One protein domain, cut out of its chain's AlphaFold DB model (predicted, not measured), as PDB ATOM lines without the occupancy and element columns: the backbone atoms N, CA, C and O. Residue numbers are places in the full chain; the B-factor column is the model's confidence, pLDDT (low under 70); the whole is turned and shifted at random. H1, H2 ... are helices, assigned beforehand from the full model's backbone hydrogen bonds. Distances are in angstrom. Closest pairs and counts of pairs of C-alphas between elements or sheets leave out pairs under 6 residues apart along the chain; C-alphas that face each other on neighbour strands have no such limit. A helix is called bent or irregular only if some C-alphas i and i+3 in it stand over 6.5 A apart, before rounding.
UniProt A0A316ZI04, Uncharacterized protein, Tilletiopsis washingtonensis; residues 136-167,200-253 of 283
ATOM      1  N   SER A 136       7.974  50.090  23.101       75.31
ATOM      2  CA  SER A 136       8.680  49.046  23.849       75.31
ATOM      3  C   SER A 136       9.913  48.545  23.085       75.31
ATOM      4  O   SER A 136      10.975  48.378  23.690       75.31
ATOM      5  N   ALA A 137       9.839  48.412  21.755       74.94
ATOM      6  CA  ALA A 137      10.975  48.025  20.916       74.94
ATOM      7  C   ALA A 137      12.106  49.068  20.905       74.94
ATOM      8  O   ALA A 137      13.286  48.707  20.896       74.94
ATOM      9  N   THR A 138      11.785  50.364  20.928       80.69
ATOM     10  CA  THR A 138      12.801  51.431  20.988       80.69
ATOM     11  C   THR A 138      13.492  51.480  22.351       80.69
ATOM     12  O   THR A 138      14.726  51.520  22.397       80.69
ATOM     13  N   LEU A 139      12.741  51.361  23.450       87.81
ATOM     14  CA  LEU A 139      13.304  51.215  24.799       87.81
ATOM     15  C   LEU A 139      14.154  49.947  24.937       87.81
ATOM     16  O   LEU A 139      15.238  49.987  25.524       87.81
ATOM     17  N   PHE A 140      13.714  48.828  24.358       85.06
ATOM     18  CA  PHE A 140      14.491  47.591  24.335       85.06
ATOM     19  C   PHE A 140      15.823  47.779  23.604       85.06
ATOM     20  O   PHE A 140      16.872  47.430  24.144       85.06
ATOM     21  N   ARG A 141      15.812  48.397  22.416       91.31
ATOM     22  CA  ARG A 141      17.034  48.686  21.645       91.31
ATOM     23  C   ARG A 141      17.986  49.613  22.403       91.31
ATOM     24  O   ARG A 141      19.195  49.396  22.354       91.31
ATOM     25  N   GLN A 142      17.470  50.608  23.127       93.69
ATOM     26  CA  GLN A 142      18.289  51.469  23.988       93.69
ATOM     27  C   GLN A 142      18.919  50.688  25.145       93.69
ATOM     28  O   GLN A 142      20.137  50.728  25.309       93.69
ATOM     29  N   ARG A 143      18.128  49.904  25.889       93.06
ATOM     30  CA  ARG A 143      18.631  49.063  26.992       93.06
ATOM     31  C   ARG A 143      19.625  48.010  26.513       93.06
ATOM     32  O   ARG A 143      20.586  47.704  27.211       93.06
ATOM     33  N   PHE A 144      19.409  47.440  25.332       92.56
ATOM     34  CA  PHE A 144      20.337  46.499  24.716       92.56
ATOM     35  C   PHE A 144      21.676  47.168  24.394       92.56
ATOM     36  O   PHE A 144      22.722  46.666  24.801       92.56
ATOM     37  N   ARG A 145      21.654  48.341  23.744       96.81
ATOM     38  CA  ARG A 145      22.872  49.119  23.471       96.81
ATOM     39  C   ARG A 145      23.607  49.487  24.757       96.81
ATOM     40  O   ARG A 145      24.820  49.335  24.807       96.81
ATOM     41  N   GLN A 146      22.879  49.899  25.792       95.00
ATOM     42  CA  GLN A 146      23.458  50.239  27.090       95.00
ATOM     43  C   GLN A 146      24.119  49.026  27.757       95.00
ATOM     44  O   GLN A 146      25.274  49.108  28.161       95.00
ATOM     45  N   ARG A 147      23.449  47.864  27.778       91.38
ATOM     46  CA  ARG A 147      24.034  46.615  28.297       91.38
ATOM     47  C   ARG A 147      25.280  46.185  27.524       91.38
ATOM     48  O   ARG A 147      26.242  45.734  28.132       91.38
ATOM     49  N   CYS A 148      25.283  46.353  26.204       91.00
ATOM     50  CA  CYS A 148      26.440  46.038  25.367       91.00
ATOM     51  C   CYS A 148      27.621  46.989  25.644       91.00
ATOM     52  O   CYS A 148      28.760  46.549  25.786       91.00
ATOM     53  N   GLN A 149      27.349  48.288  25.808       95.94
ATOM     54  CA  GLN A 149      28.363  49.273  26.198       95.94
ATOM     55  C   GLN A 149      28.953  48.976  27.583       95.94
ATOM     56  O   GLN A 149      30.173  49.033  27.743       95.94
ATOM     57  N   ASP A 150      28.116  48.599  28.550       95.25
ATOM     58  CA  ASP A 150      28.553  48.209  29.894       95.25
ATOM     59  C   ASP A 150      29.359  46.905  29.892       95.25
ATOM     60  O   ASP A 150      30.364  46.790  30.592       95.25
ATOM     61  N   ALA A 151      28.968  45.918  29.085       92.12
ATOM     62  CA  ALA A 151      29.737  44.686  28.934       92.12
ATOM     63  C   ALA A 151      31.130  44.971  28.345       92.12
ATOM     64  O   ALA A 151      32.138  44.534  28.901       92.12
ATOM     65  N   MET A 152      31.211  45.789  27.287       90.94
ATOM     66  CA  MET A 152      32.492  46.178  26.685       90.94
ATOM     67  C   MET A 152      33.348  47.065  27.600       90.94
ATOM     68  O   MET A 152      34.579  47.023  27.529       90.94
ATOM     69  N   SER A 153      32.741  47.894  28.454       92.69
ATOM     70  CA  SER A 153      33.493  48.696  29.428       92.69
ATOM     71  C   SER A 153      34.096  47.810  30.520       92.69
ATOM     72  O   SER A 153      35.283  47.949  30.821       92.69
ATOM     73  N   ARG A 154      33.340  46.826  31.026       92.19
ATOM     74  CA  ARG A 154      33.839  45.815  31.972       92.19
ATOM     75  C   ARG A 154      34.943  44.962  31.365       92.19
ATOM     76  O   ARG A 154      35.956  44.755  32.024       92.19
ATOM     77  N   GLN A 155      34.799  44.532  30.113       92.56
ATOM     78  CA  GLN A 155      35.833  43.757  29.424       92.56
ATOM     79  C   GLN A 155      37.136  44.557  29.277       92.56
ATOM     80  O   GLN A 155      38.211  44.038  29.573       92.56
ATOM     81  N   ARG A 156      37.061  45.846  28.912       94.12
ATOM     82  CA  ARG A 156      38.240  46.733  28.879       94.12
ATOM     83  C   ARG A 156      38.872  46.907  30.257       94.12
ATOM     84  O   ARG A 156      40.093  46.849  30.381       94.12
ATOM     85  N   GLN A 157      38.064  47.089  31.297       91.56
ATOM     86  CA  GLN A 157      38.564  47.196  32.670       91.56
ATOM     87  C   GLN A 157      39.223  45.898  33.147       91.56
ATOM     88  O   GLN A 157      40.280  45.953  33.772       91.56
ATOM     89  N   GLN A 158      38.649  44.740  32.821       90.31
ATOM     90  CA  GLN A 158      39.230  43.435  33.131       90.31
ATOM     91  C   GLN A 158      40.550  43.219  32.394       90.31
ATOM     92  O   GLN A 158      41.517  42.809  33.028       90.31
ATOM     93  N   ALA A 159      40.637  43.564  31.108       88.31
ATOM     94  CA  ALA A 159      41.885  43.486  30.352       88.31
ATOM     95  C   ALA A 159      42.985  44.366  30.975       88.31
ATOM     96  O   ALA A 159      44.118  43.919  31.154       88.31
ATOM     97  N   LEU A 160      42.646  45.591  31.397       90.38
ATOM     98  CA  LEU A 160      43.580  46.476  32.103       90.38
ATOM     99  C   LEU A 160      43.973  45.933  33.485       90.38
ATOM    100  O   LEU A 160      45.136  46.025  33.875       90.38
ATOM    101  N   ALA A 161      43.029  45.360  34.231       83.56
ATOM    102  CA  ALA A 161      43.302  44.735  35.522       83.56
ATOM    103  C   ALA A 161      44.198  43.497  35.375       83.56
ATOM    104  O   ALA A 161      45.121  43.323  36.164       83.56
ATOM    105  N   GLN A 162      43.994  42.684  34.336       85.00
ATOM    106  CA  GLN A 162      44.863  41.553  34.002       85.00
ATOM    107  C   GLN A 162      46.263  42.023  33.598       85.00
ATOM    108  O   GLN A 162      47.249  41.472  34.083       85.00
ATOM    109  N   ALA A 163      46.378  43.077  32.784       79.50
ATOM    110  CA  ALA A 163      47.670  43.674  32.444       79.50
ATOM    111  C   ALA A 163      48.410  44.167  33.699       79.50
ATOM    112  O   ALA A 163      49.606  43.913  33.856       79.50
ATOM    113  N   ARG A 164      47.690  44.793  34.640       79.62
ATOM    114  CA  ARG A 164      48.228  45.213  35.944       79.62
ATOM    115  C   ARG A 164      48.583  44.046  36.856       79.62
ATOM    116  O   ARG A 164      49.590  44.123  37.537       79.62
ATOM    117  N   ALA A 165      47.810  42.965  36.873       73.31
ATOM    118  CA  ALA A 165      48.137  41.781  37.666       73.31
ATOM    119  C   ALA A 165      49.403  41.086  37.135       73.31
ATOM    120  O   ALA A 165      50.260  40.679  37.916       73.31
ATOM    121  N   ARG A 166      49.567  41.019  35.805       68.06
ATOM    122  CA  ARG A 166      50.769  40.459  35.163       68.06
ATOM    123  C   ARG A 166      52.015  41.321  35.387       68.06
ATOM    124  O   ARG A 166      53.096  40.772  35.567       68.06
ATOM    125  N   THR A 167      51.873  42.647  35.419       60.03
ATOM    126  CA  THR A 167      52.993  43.582  35.663       60.03
ATOM    127  C   THR A 167      53.260  43.845  37.151       60.03
ATOM    128  O   THR A 167      54.398  44.093  37.542       60.03
ATOM    129  N   TRP A 200      62.381  16.062  39.254       81.44
ATOM    130  CA  TRP A 200      61.495  16.887  40.084       81.44
ATOM    131  C   TRP A 200      60.586  17.809  39.255       81.44
ATOM    132  O   TRP A 200      59.450  18.063  39.639       81.44
ATOM    133  N   GLN A 201      61.049  18.266  38.089       84.44
ATOM    134  CA  GLN A 201      60.267  19.114  37.194       84.44
ATOM    135  C   GLN A 201      59.279  18.290  36.364       84.44
ATOM    136  O   GLN A 201      58.124  18.680  36.224       84.44
ATOM    137  N   ARG A 202      59.678  17.093  35.904       79.75
ATOM    138  CA  ARG A 202      58.743  16.152  35.255       79.75
ATOM    139  C   ARG A 202      57.613  15.732  36.197       79.75
ATOM    140  O   ARG A 202      56.480  15.540  35.758       79.75
ATOM    141  N   GLU A 203      57.920  15.564  37.479       85.62
ATOM    142  CA  GLU A 203      56.953  15.217  38.521       85.62
ATOM    143  C   GLU A 203      55.970  16.363  38.789       85.62
ATOM    144  O   GLU A 203      54.765  16.109  38.856       85.62
ATOM    145  N   ASP A 204      56.452  17.605  38.863       92.31
ATOM    146  CA  ASP A 204      55.609  18.799  38.997       92.31
ATOM    147  C   ASP A 204      54.709  19.006  37.770       92.31
ATOM    148  O   ASP A 204      53.504  19.228  37.916       92.31
ATOM    149  N   ASP A 205      55.245  18.849  36.560       88.38
ATOM    150  CA  ASP A 205      54.477  18.963  35.316       88.38
ATOM    151  C   ASP A 205      53.393  17.881  35.216       88.38
ATOM    152  O   ASP A 205      52.254  18.143  34.811       88.38
ATOM    153  N   GLU A 206      53.706  16.658  35.639       92.25
ATOM    154  CA  GLU A 206      52.733  15.573  35.731       92.25
ATOM    155  C   GLU A 206      51.684  15.841  36.824       92.25
ATOM    156  O   GLU A 206      50.500  15.537  36.637       92.25
ATOM    157  N   LEU A 207      52.065  16.459  37.944       94.88
ATOM    158  CA  LEU A 207      51.128  16.877  38.987       94.88
ATOM    159  C   LEU A 207      50.160  17.948  38.462       94.88
ATOM    160  O   LEU A 207      48.950  17.849  38.686       94.88
ATOM    161  N   ILE A 208      50.671  18.924  37.708       94.94
ATOM    162  CA  ILE A 208      49.881  19.967  37.041       94.94
ATOM    163  C   ILE A 208      48.923  19.332  36.029       94.94
ATOM    164  O   ILE A 208      47.725  19.631  36.043       94.94
ATOM    165  N   ARG A 209      49.405  18.403  35.195       96.69
ATOM    166  CA  ARG A 209      48.579  17.676  34.218       96.69
ATOM    167  C   ARG A 209      47.435  16.923  34.897       96.69
ATOM    168  O   ARG A 209      46.288  16.992  34.441       96.69
ATOM    169  N   ARG A 210      47.711  16.244  36.016       96.75
ATOM    170  CA  ARG A 210      46.696  15.528  36.809       96.75
ATOM    171  C   ARG A 210      45.690  16.474  37.449       96.75
ATOM    172  O   ARG A 210      44.495  16.197  37.376       96.75
ATOM    173  N   ALA A 211      46.145  17.581  38.032       96.56
ATOM    174  CA  ALA A 211      45.270  18.585  38.634       96.56
ATOM    175  C   ALA A 211      44.322  19.197  37.593       96.56
ATOM    176  O   ALA A 211      43.109  19.224  37.803       96.56
ATOM    177  N   MET A 212      44.857  19.589  36.433       95.19
ATOM    178  CA  MET A 212      44.073  20.103  35.307       95.19
ATOM    179  C   MET A 212      43.046  19.080  34.814       95.19
ATOM    180  O   MET A 212      41.877  19.414  34.626       95.19
ATOM    181  N   THR A 213      43.451  17.817  34.664       94.94
ATOM    182  CA  THR A 213      42.550  16.737  34.231       94.94
ATOM    183  C   THR A 213      41.441  16.477  35.255       94.94
ATOM    184  O   THR A 213      40.287  16.264  34.880       94.94
ATOM    185  N   ALA A 214      41.762  16.495  36.550       96.94
ATOM    186  CA  ALA A 214      40.788  16.288  37.618       96.94
ATOM    187  C   ALA A 214      39.760  17.428  37.684       96.94
ATOM    188  O   ALA A 214      38.559  17.162  37.761       96.94
ATOM    189  N   GLU A 215      40.205  18.682  37.593       93.69
ATOM    190  CA  GLU A 215      39.307  19.841  37.556       93.69
ATOM    191  C   GLU A 215      38.462  19.868  36.275       93.69
ATOM    192  O   GLU A 215      37.262  20.134  36.344       93.69
ATOM    193  N   TYR A 216      39.020  19.483  35.122       91.56
ATOM    194  CA  TYR A 216      38.245  19.331  33.888       91.56
ATOM    195  C   TYR A 216      37.127  18.291  34.037       91.56
ATOM    196  O   TYR A 216      35.974  18.568  33.708       91.56
ATOM    197  N   ARG A 217      37.425  17.118  34.610       94.25
ATOM    198  CA  ARG A 217      36.407  16.091  34.896       94.25
ATOM    199  C   ARG A 217      35.346  16.594  35.872       94.25
ATOM    200  O   ARG A 217      34.160  16.339  35.686       94.25
ATOM    201  N   ARG A 218      35.751  17.336  36.902       90.75
ATOM    202  CA  ARG A 218      34.829  17.947  37.867       90.75
ATOM    203  C   ARG A 218      33.899  18.963  37.201       90.75
ATOM    204  O   ARG A 218      32.703  18.980  37.500       90.75
ATOM    205  N   MET A 219      34.430  19.788  36.304       88.25
ATOM    206  CA  MET A 219      33.653  20.734  35.508       88.25
ATOM    207  C   MET A 219      32.663  20.000  34.600       88.25
ATOM    208  O   MET A 219      31.482  20.335  34.628       88.25
ATOM    209  N   LEU A 220      33.106  18.959  33.888       86.94
ATOM    210  CA  LEU A 220      32.256  18.143  33.015       86.94
ATOM    211  C   LEU A 220      31.090  17.513  33.792       86.94
ATOM    212  O   LEU A 220      29.934  17.682  33.418       86.94
ATOM    213  N   HIS A 221      31.358  16.905  34.949       85.44
ATOM    214  CA  HIS A 221      30.298  16.359  35.802       85.44
ATOM    215  C   HIS A 221      29.347  17.423  36.349       85.44
ATOM    216  O   HIS A 221      28.156  17.170  36.524       85.44
ATOM    217  N   THR A 222      29.847  18.625  36.642       79.44
ATOM    218  CA  THR A 222      28.991  19.746  37.059       79.44
ATOM    219  C   THR A 222      28.090  20.183  35.905       79.44
ATOM    220  O   THR A 222      26.911  20.459  36.120       79.44
ATOM    221  N   GLN A 223      28.621  20.183  34.683       78.75
ATOM    222  CA  GLN A 223      27.901  20.524  33.464       78.75
ATOM    223  C   GLN A 223      26.793  19.502  33.168       78.75
ATOM    224  O   GLN A 223      25.636  19.901  33.031       78.75
ATOM    225  N   GLU A 224      27.105  18.203  33.201       82.56
ATOM    226  CA  GLU A 224      26.139  17.100  33.073       82.56
ATOM    227  C   GLU A 224      25.030  17.203  34.126       82.56
ATOM    228  O   GLU A 224      23.842  17.136  33.814       82.56
ATOM    229  N   ARG A 225      25.410  17.433  35.387       76.81
ATOM    230  CA  ARG A 225      24.466  17.499  36.508       76.81
ATOM    231  C   ARG A 225      23.580  18.737  36.473       76.81
ATOM    232  O   ARG A 225      22.456  18.692  36.963       76.81
ATOM    233  N   SER A 226      24.086  19.842  35.935       78.50
ATOM    234  CA  SER A 226      23.315  21.076  35.795       78.50
ATOM    235  C   SER A 226      22.288  21.012  34.667       78.50
ATOM    236  O   SER A 226      21.455  21.910  34.583       78.50
ATOM    237  N   GLY A 227      22.358  20.009  33.779       61.03
ATOM    238  CA  GLY A 227      21.544  19.962  32.560       61.03
ATOM    239  C   GLY A 227      21.769  21.164  31.630       61.03
ATOM    240  O   GLY A 227      21.141  21.263  30.586       61.03
ATOM    241  N   ALA A 228      22.696  22.071  31.964       54.06
ATOM    242  CA  ALA A 228      22.993  23.283  31.207       54.06
ATOM    243  C   ALA A 228      23.837  22.998  29.954       54.06
ATOM    244  O   ALA A 228      24.213  23.921  29.235       54.06
ATOM    245  N   MET A 229      24.130  21.720  29.690       50.75
ATOM    246  CA  MET A 229      24.556  21.248  28.379       50.75
ATOM    247  C   MET A 229      23.374  20.912  27.460       50.75
ATOM    248  O   MET A 229      23.557  20.214  26.471       50.75
ATOM    249  N   GLU A 230      22.165  21.407  27.727       55.16
ATOM    250  CA  GLU A 230      21.190  21.544  26.652       55.16
ATOM    251  C   GLU A 230      21.603  22.712  25.745       55.16
ATOM    252  O   GLU A 230      21.386  23.881  26.048       55.16
ATOM    253  N   LEU A 231      22.247  22.365  24.630       51.31
ATOM    254  CA  LEU A 231      22.151  23.063  23.344       51.31
ATOM    255  C   LEU A 231      22.539  24.555  23.257       51.31
ATOM    256  O   LEU A 231      22.470  25.098  22.173       51.31
ATOM    257  N   GLY A 232      23.050  25.231  24.287       54.56
ATOM    258  CA  GLY A 232      23.338  26.681  24.225       54.56
ATOM    259  C   GLY A 232      24.472  27.146  23.285       54.56
ATOM    260  O   GLY A 232      24.771  28.336  23.235       54.56
ATOM    261  N   TRP A 233      25.128  26.226  22.578       59.41
ATOM    262  CA  TRP A 233      26.162  26.498  21.574       59.41
ATOM    263  C   TRP A 233      25.606  26.492  20.146       59.41
ATOM    264  O   TRP A 233      26.188  27.142  19.283       59.41
ATOM    265  N   LEU A 234      24.463  25.838  19.920       60.09
ATOM    266  CA  LEU A 234      23.659  26.006  18.715       60.09
ATOM    267  C   LEU A 234      22.423  26.823  19.093       60.09
ATOM    268  O   LEU A 234      21.639  26.431  19.953       60.09
ATOM    269  N   GLY A 235      22.232  27.977  18.468       75.06
ATOM    270  CA  GLY A 235      20.968  28.687  18.579       75.06
ATOM    271  C   GLY A 235      19.810  27.817  18.083       75.06
ATOM    272  O   GLY A 235      19.983  26.826  17.372       75.06
ATOM    273  N   ALA A 236      18.589  28.198  18.463       70.62
ATOM    274  CA  ALA A 236      17.379  27.502  18.031       70.62
ATOM    275  C   ALA A 236      17.282  27.384  16.495       70.62
ATOM    276  O   ALA A 236      16.722  26.414  15.988       70.62
ATOM    277  N   ASP A 237      17.873  28.337  15.767       76.38
ATOM    278  CA  ASP A 237      17.907  28.359  14.307       76.38
ATOM    279  C   ASP A 237      18.858  27.290  13.733       76.38
ATOM    280  O   ASP A 237      18.490  26.601  12.781       76.38
ATOM    281  N   GLU A 238      20.048  27.088  14.317       80.69
ATOM    282  CA  GLU A 238      20.960  26.021  13.882       80.69
ATOM    283  C   GLU A 238      20.418  24.625  14.221       80.69
ATOM    284  O   GLU A 238      20.587  23.689  13.437       80.69
ATOM    285  N   VAL A 239      19.714  24.483  15.351       79.81
ATOM    286  CA  VAL A 239      19.026  23.232  15.712       79.81
ATOM    287  C   VAL A 239      17.895  22.932  14.725       79.81
ATOM    288  O   VAL A 239      17.816  21.818  14.212       79.81
ATOM    289  N   ALA A 240      17.069  23.926  14.387       84.25
ATOM    290  CA  ALA A 240      15.998  23.766  13.402       84.25
ATOM    291  C   ALA A 240      16.533  23.396  12.006       84.25
ATOM    292  O   ALA A 240      15.911  22.609  11.289       84.25
ATOM    293  N   TRP A 241      17.693  23.936  11.620       92.75
ATOM    294  CA  TRP A 241      18.362  23.568  10.374       92.75
ATOM    295  C   TRP A 241      18.849  22.113  10.387       92.75
ATOM    296  O   TRP A 241      18.568  21.384   9.439       92.75
ATOM    297  N   LEU A 242      19.495  21.659  11.468       87.88
ATOM    298  CA  LEU A 242      19.937  20.263  11.609       87.88
ATOM    299  C   LEU A 242      18.767  19.276  11.601       87.88
ATOM    300  O   LEU A 242      18.850  18.227  10.966       87.88
ATOM    301  N   GLU A 243      17.661  19.610  12.264       87.75
ATOM    302  CA  GLU A 243      16.451  18.787  12.229       87.75
ATOM    303  C   GLU A 243      15.858  18.685  10.816       87.75
ATOM    304  O   GLU A 243      15.350  17.627  10.435       87.75
ATOM    305  N   GLU A 244      15.911  19.760  10.022       85.88
ATOM    306  CA  GLU A 244      15.500  19.729   8.613       85.88
ATOM    307  C   GLU A 244      16.493  18.955   7.736       85.88
ATOM    308  O   GLU A 244      16.061  18.258   6.818       85.88
ATOM    309  N   GLU A 245      17.793  19.015   8.027       84.25
ATOM    310  CA  GLU A 245      18.820  18.260   7.301       84.25
ATOM    311  C   GLU A 245      18.669  16.750   7.529       84.25
ATOM    312  O   GLU A 245      18.574  15.995   6.566       84.25
ATOM    313  N   VAL A 246      18.484  16.308   8.778       86.94
ATOM    314  CA  VAL A 246      18.193  14.897   9.108       86.94
ATOM    315  C   VAL A 246      16.900  14.429   8.439       86.94
ATOM    316  O   VAL A 246      16.804  13.307   7.944       86.94
ATOM    317  N   ARG A 247      15.885  15.299   8.371       88.12
ATOM    318  CA  ARG A 247      14.627  15.001   7.673       88.12
ATOM    319  C   ARG A 247      14.817  14.908   6.158       88.12
ATOM    320  O   ARG A 247      14.059  14.203   5.495       88.12
ATOM    321  N   ARG A 248      15.797  15.616   5.595       82.38
ATOM    322  CA  ARG A 248      16.177  15.517   4.183       82.38
ATOM    323  C   ARG A 248      16.957  14.236   3.915       82.38
ATOM    324  O   ARG A 248      16.610  13.543   2.968       82.38
ATOM    325  N   GLU A 249      17.911  13.877   4.767       78.62
ATOM    326  CA  GLU A 249      18.652  12.613   4.680       78.62
ATOM    327  C   GLU A 249      17.733  11.397   4.828       78.62
ATOM    328  O   GLU A 249      17.835  10.462   4.046       78.62
ATOM    329  N   ALA A 250      16.764  11.435   5.747       77.44
ATOM    330  CA  ALA A 250      15.780  10.363   5.901       77.44
ATOM    331  C   ALA A 250      14.891  10.175   4.658       77.44
ATOM    332  O   ALA A 250      14.467   9.062   4.374       77.44
ATOM    333  N   ARG A 251      14.613  11.254   3.909       76.62
ATOM    334  CA  ARG A 251      13.883  11.189   2.631       76.62
ATOM    335  C   ARG A 251      14.785  10.799   1.459       76.62
ATOM    336  O   ARG A 251      14.306  10.190   0.516       76.62
ATOM    337  N   ALA A 252      16.062  11.177   1.500       72.44
ATOM    338  CA  ALA A 252      17.036  10.876   0.455       72.44
ATOM    339  C   ALA A 252      17.586   9.442   0.559       72.44
ATOM    340  O   ALA A 252      17.899   8.837  -0.457       72.44
ATOM    341  N   GLY A 253      17.661   8.875   1.766       57.91
ATOM    342  CA  GLY A 253      18.111   7.502   2.016       57.91
ATOM    343  C   GLY A 253      17.086   6.414   1.675       57.91
ATOM    344  O   GLY A 253      17.377   5.239   1.873       57.91
TER     345      GLY A 253
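AT A GLANCE: This is residues 136 to 167 and 200 to 253 of the 283 residues of an uncharacterized protein of Tilletiopsis washingtonensis (UniProt A0A316ZI04). Three straight helices lie apart in an open, flat arrangement with no shared core: H1 is a lone long rod on one side, and across a wide gap H2 runs back in nearly the opposite direction. After H2 a loop of nine residues, 227 to 235, leads to the shorter H3, which turns away from the line of H2 in a loose L. The printed part has 86 residues, with three named helices in the order H1, H2, H3 and no named strand; the class is all helix, with 76 residues in the helices. The whole is extended, with a radius of gyration of the C-alphas of 22.2 A, and the C-alphas span 60 by 47 by 24 A.

IN THESE COORDINATES: H1, residues 136 to 167, is the longest helix by residues and measures 46.2 A from its first to its last C-alpha. It begins at C-alpha 136 at (8.680, 49.046, 23.849) and ends at C-alpha 167 at (52.993, 43.582, 35.663). H2, residues 200 to 226, measures 38.6 A and begins at C-alpha 200 at (61.495, 16.887, 40.084). H3, residues 236 to 252, measures 24.2 A and ends at C-alpha 252 at (17.036, 10.876, 0.455). None of the three helices is bent or irregular.

HOW THE PARTS SIT: H1 touches no helix, and residues 136 to 167 stand free. The x component of its N-to-C direction is 0.93, while that of H2 is -1.00. H1 and H2 are apart, with no C-alpha of the one within 8 A of the other. H2 and H3 are apart too, although a short link of 9 residues joins them. The N-to-C direction of H3 has a y component of -0.77 and a z component of -0.62. H1 and H3 are apart as well, with no C-alpha of the one within 8 A of the other. Residues 200 to 219 of H2 stand free, and so do residues 243 to 253, of which 243 to 252 belong to H3. In H1, H2 and H3 every pair of O i and N i+4 is within hydrogen-bond range.

THE WHOLE: The two C-alphas farthest apart are those of Ser 136 and Trp 200, at 63.9 A. Residues 168 to 199 are not printed, and across this cut C-alphas 167 and 200 are 28.4 A apart. No printed link is long. The mean pLDDT of the printed part is 83.2, and the model's confidence is under 70 at residues 166 to 167, 227 to 234 and 253.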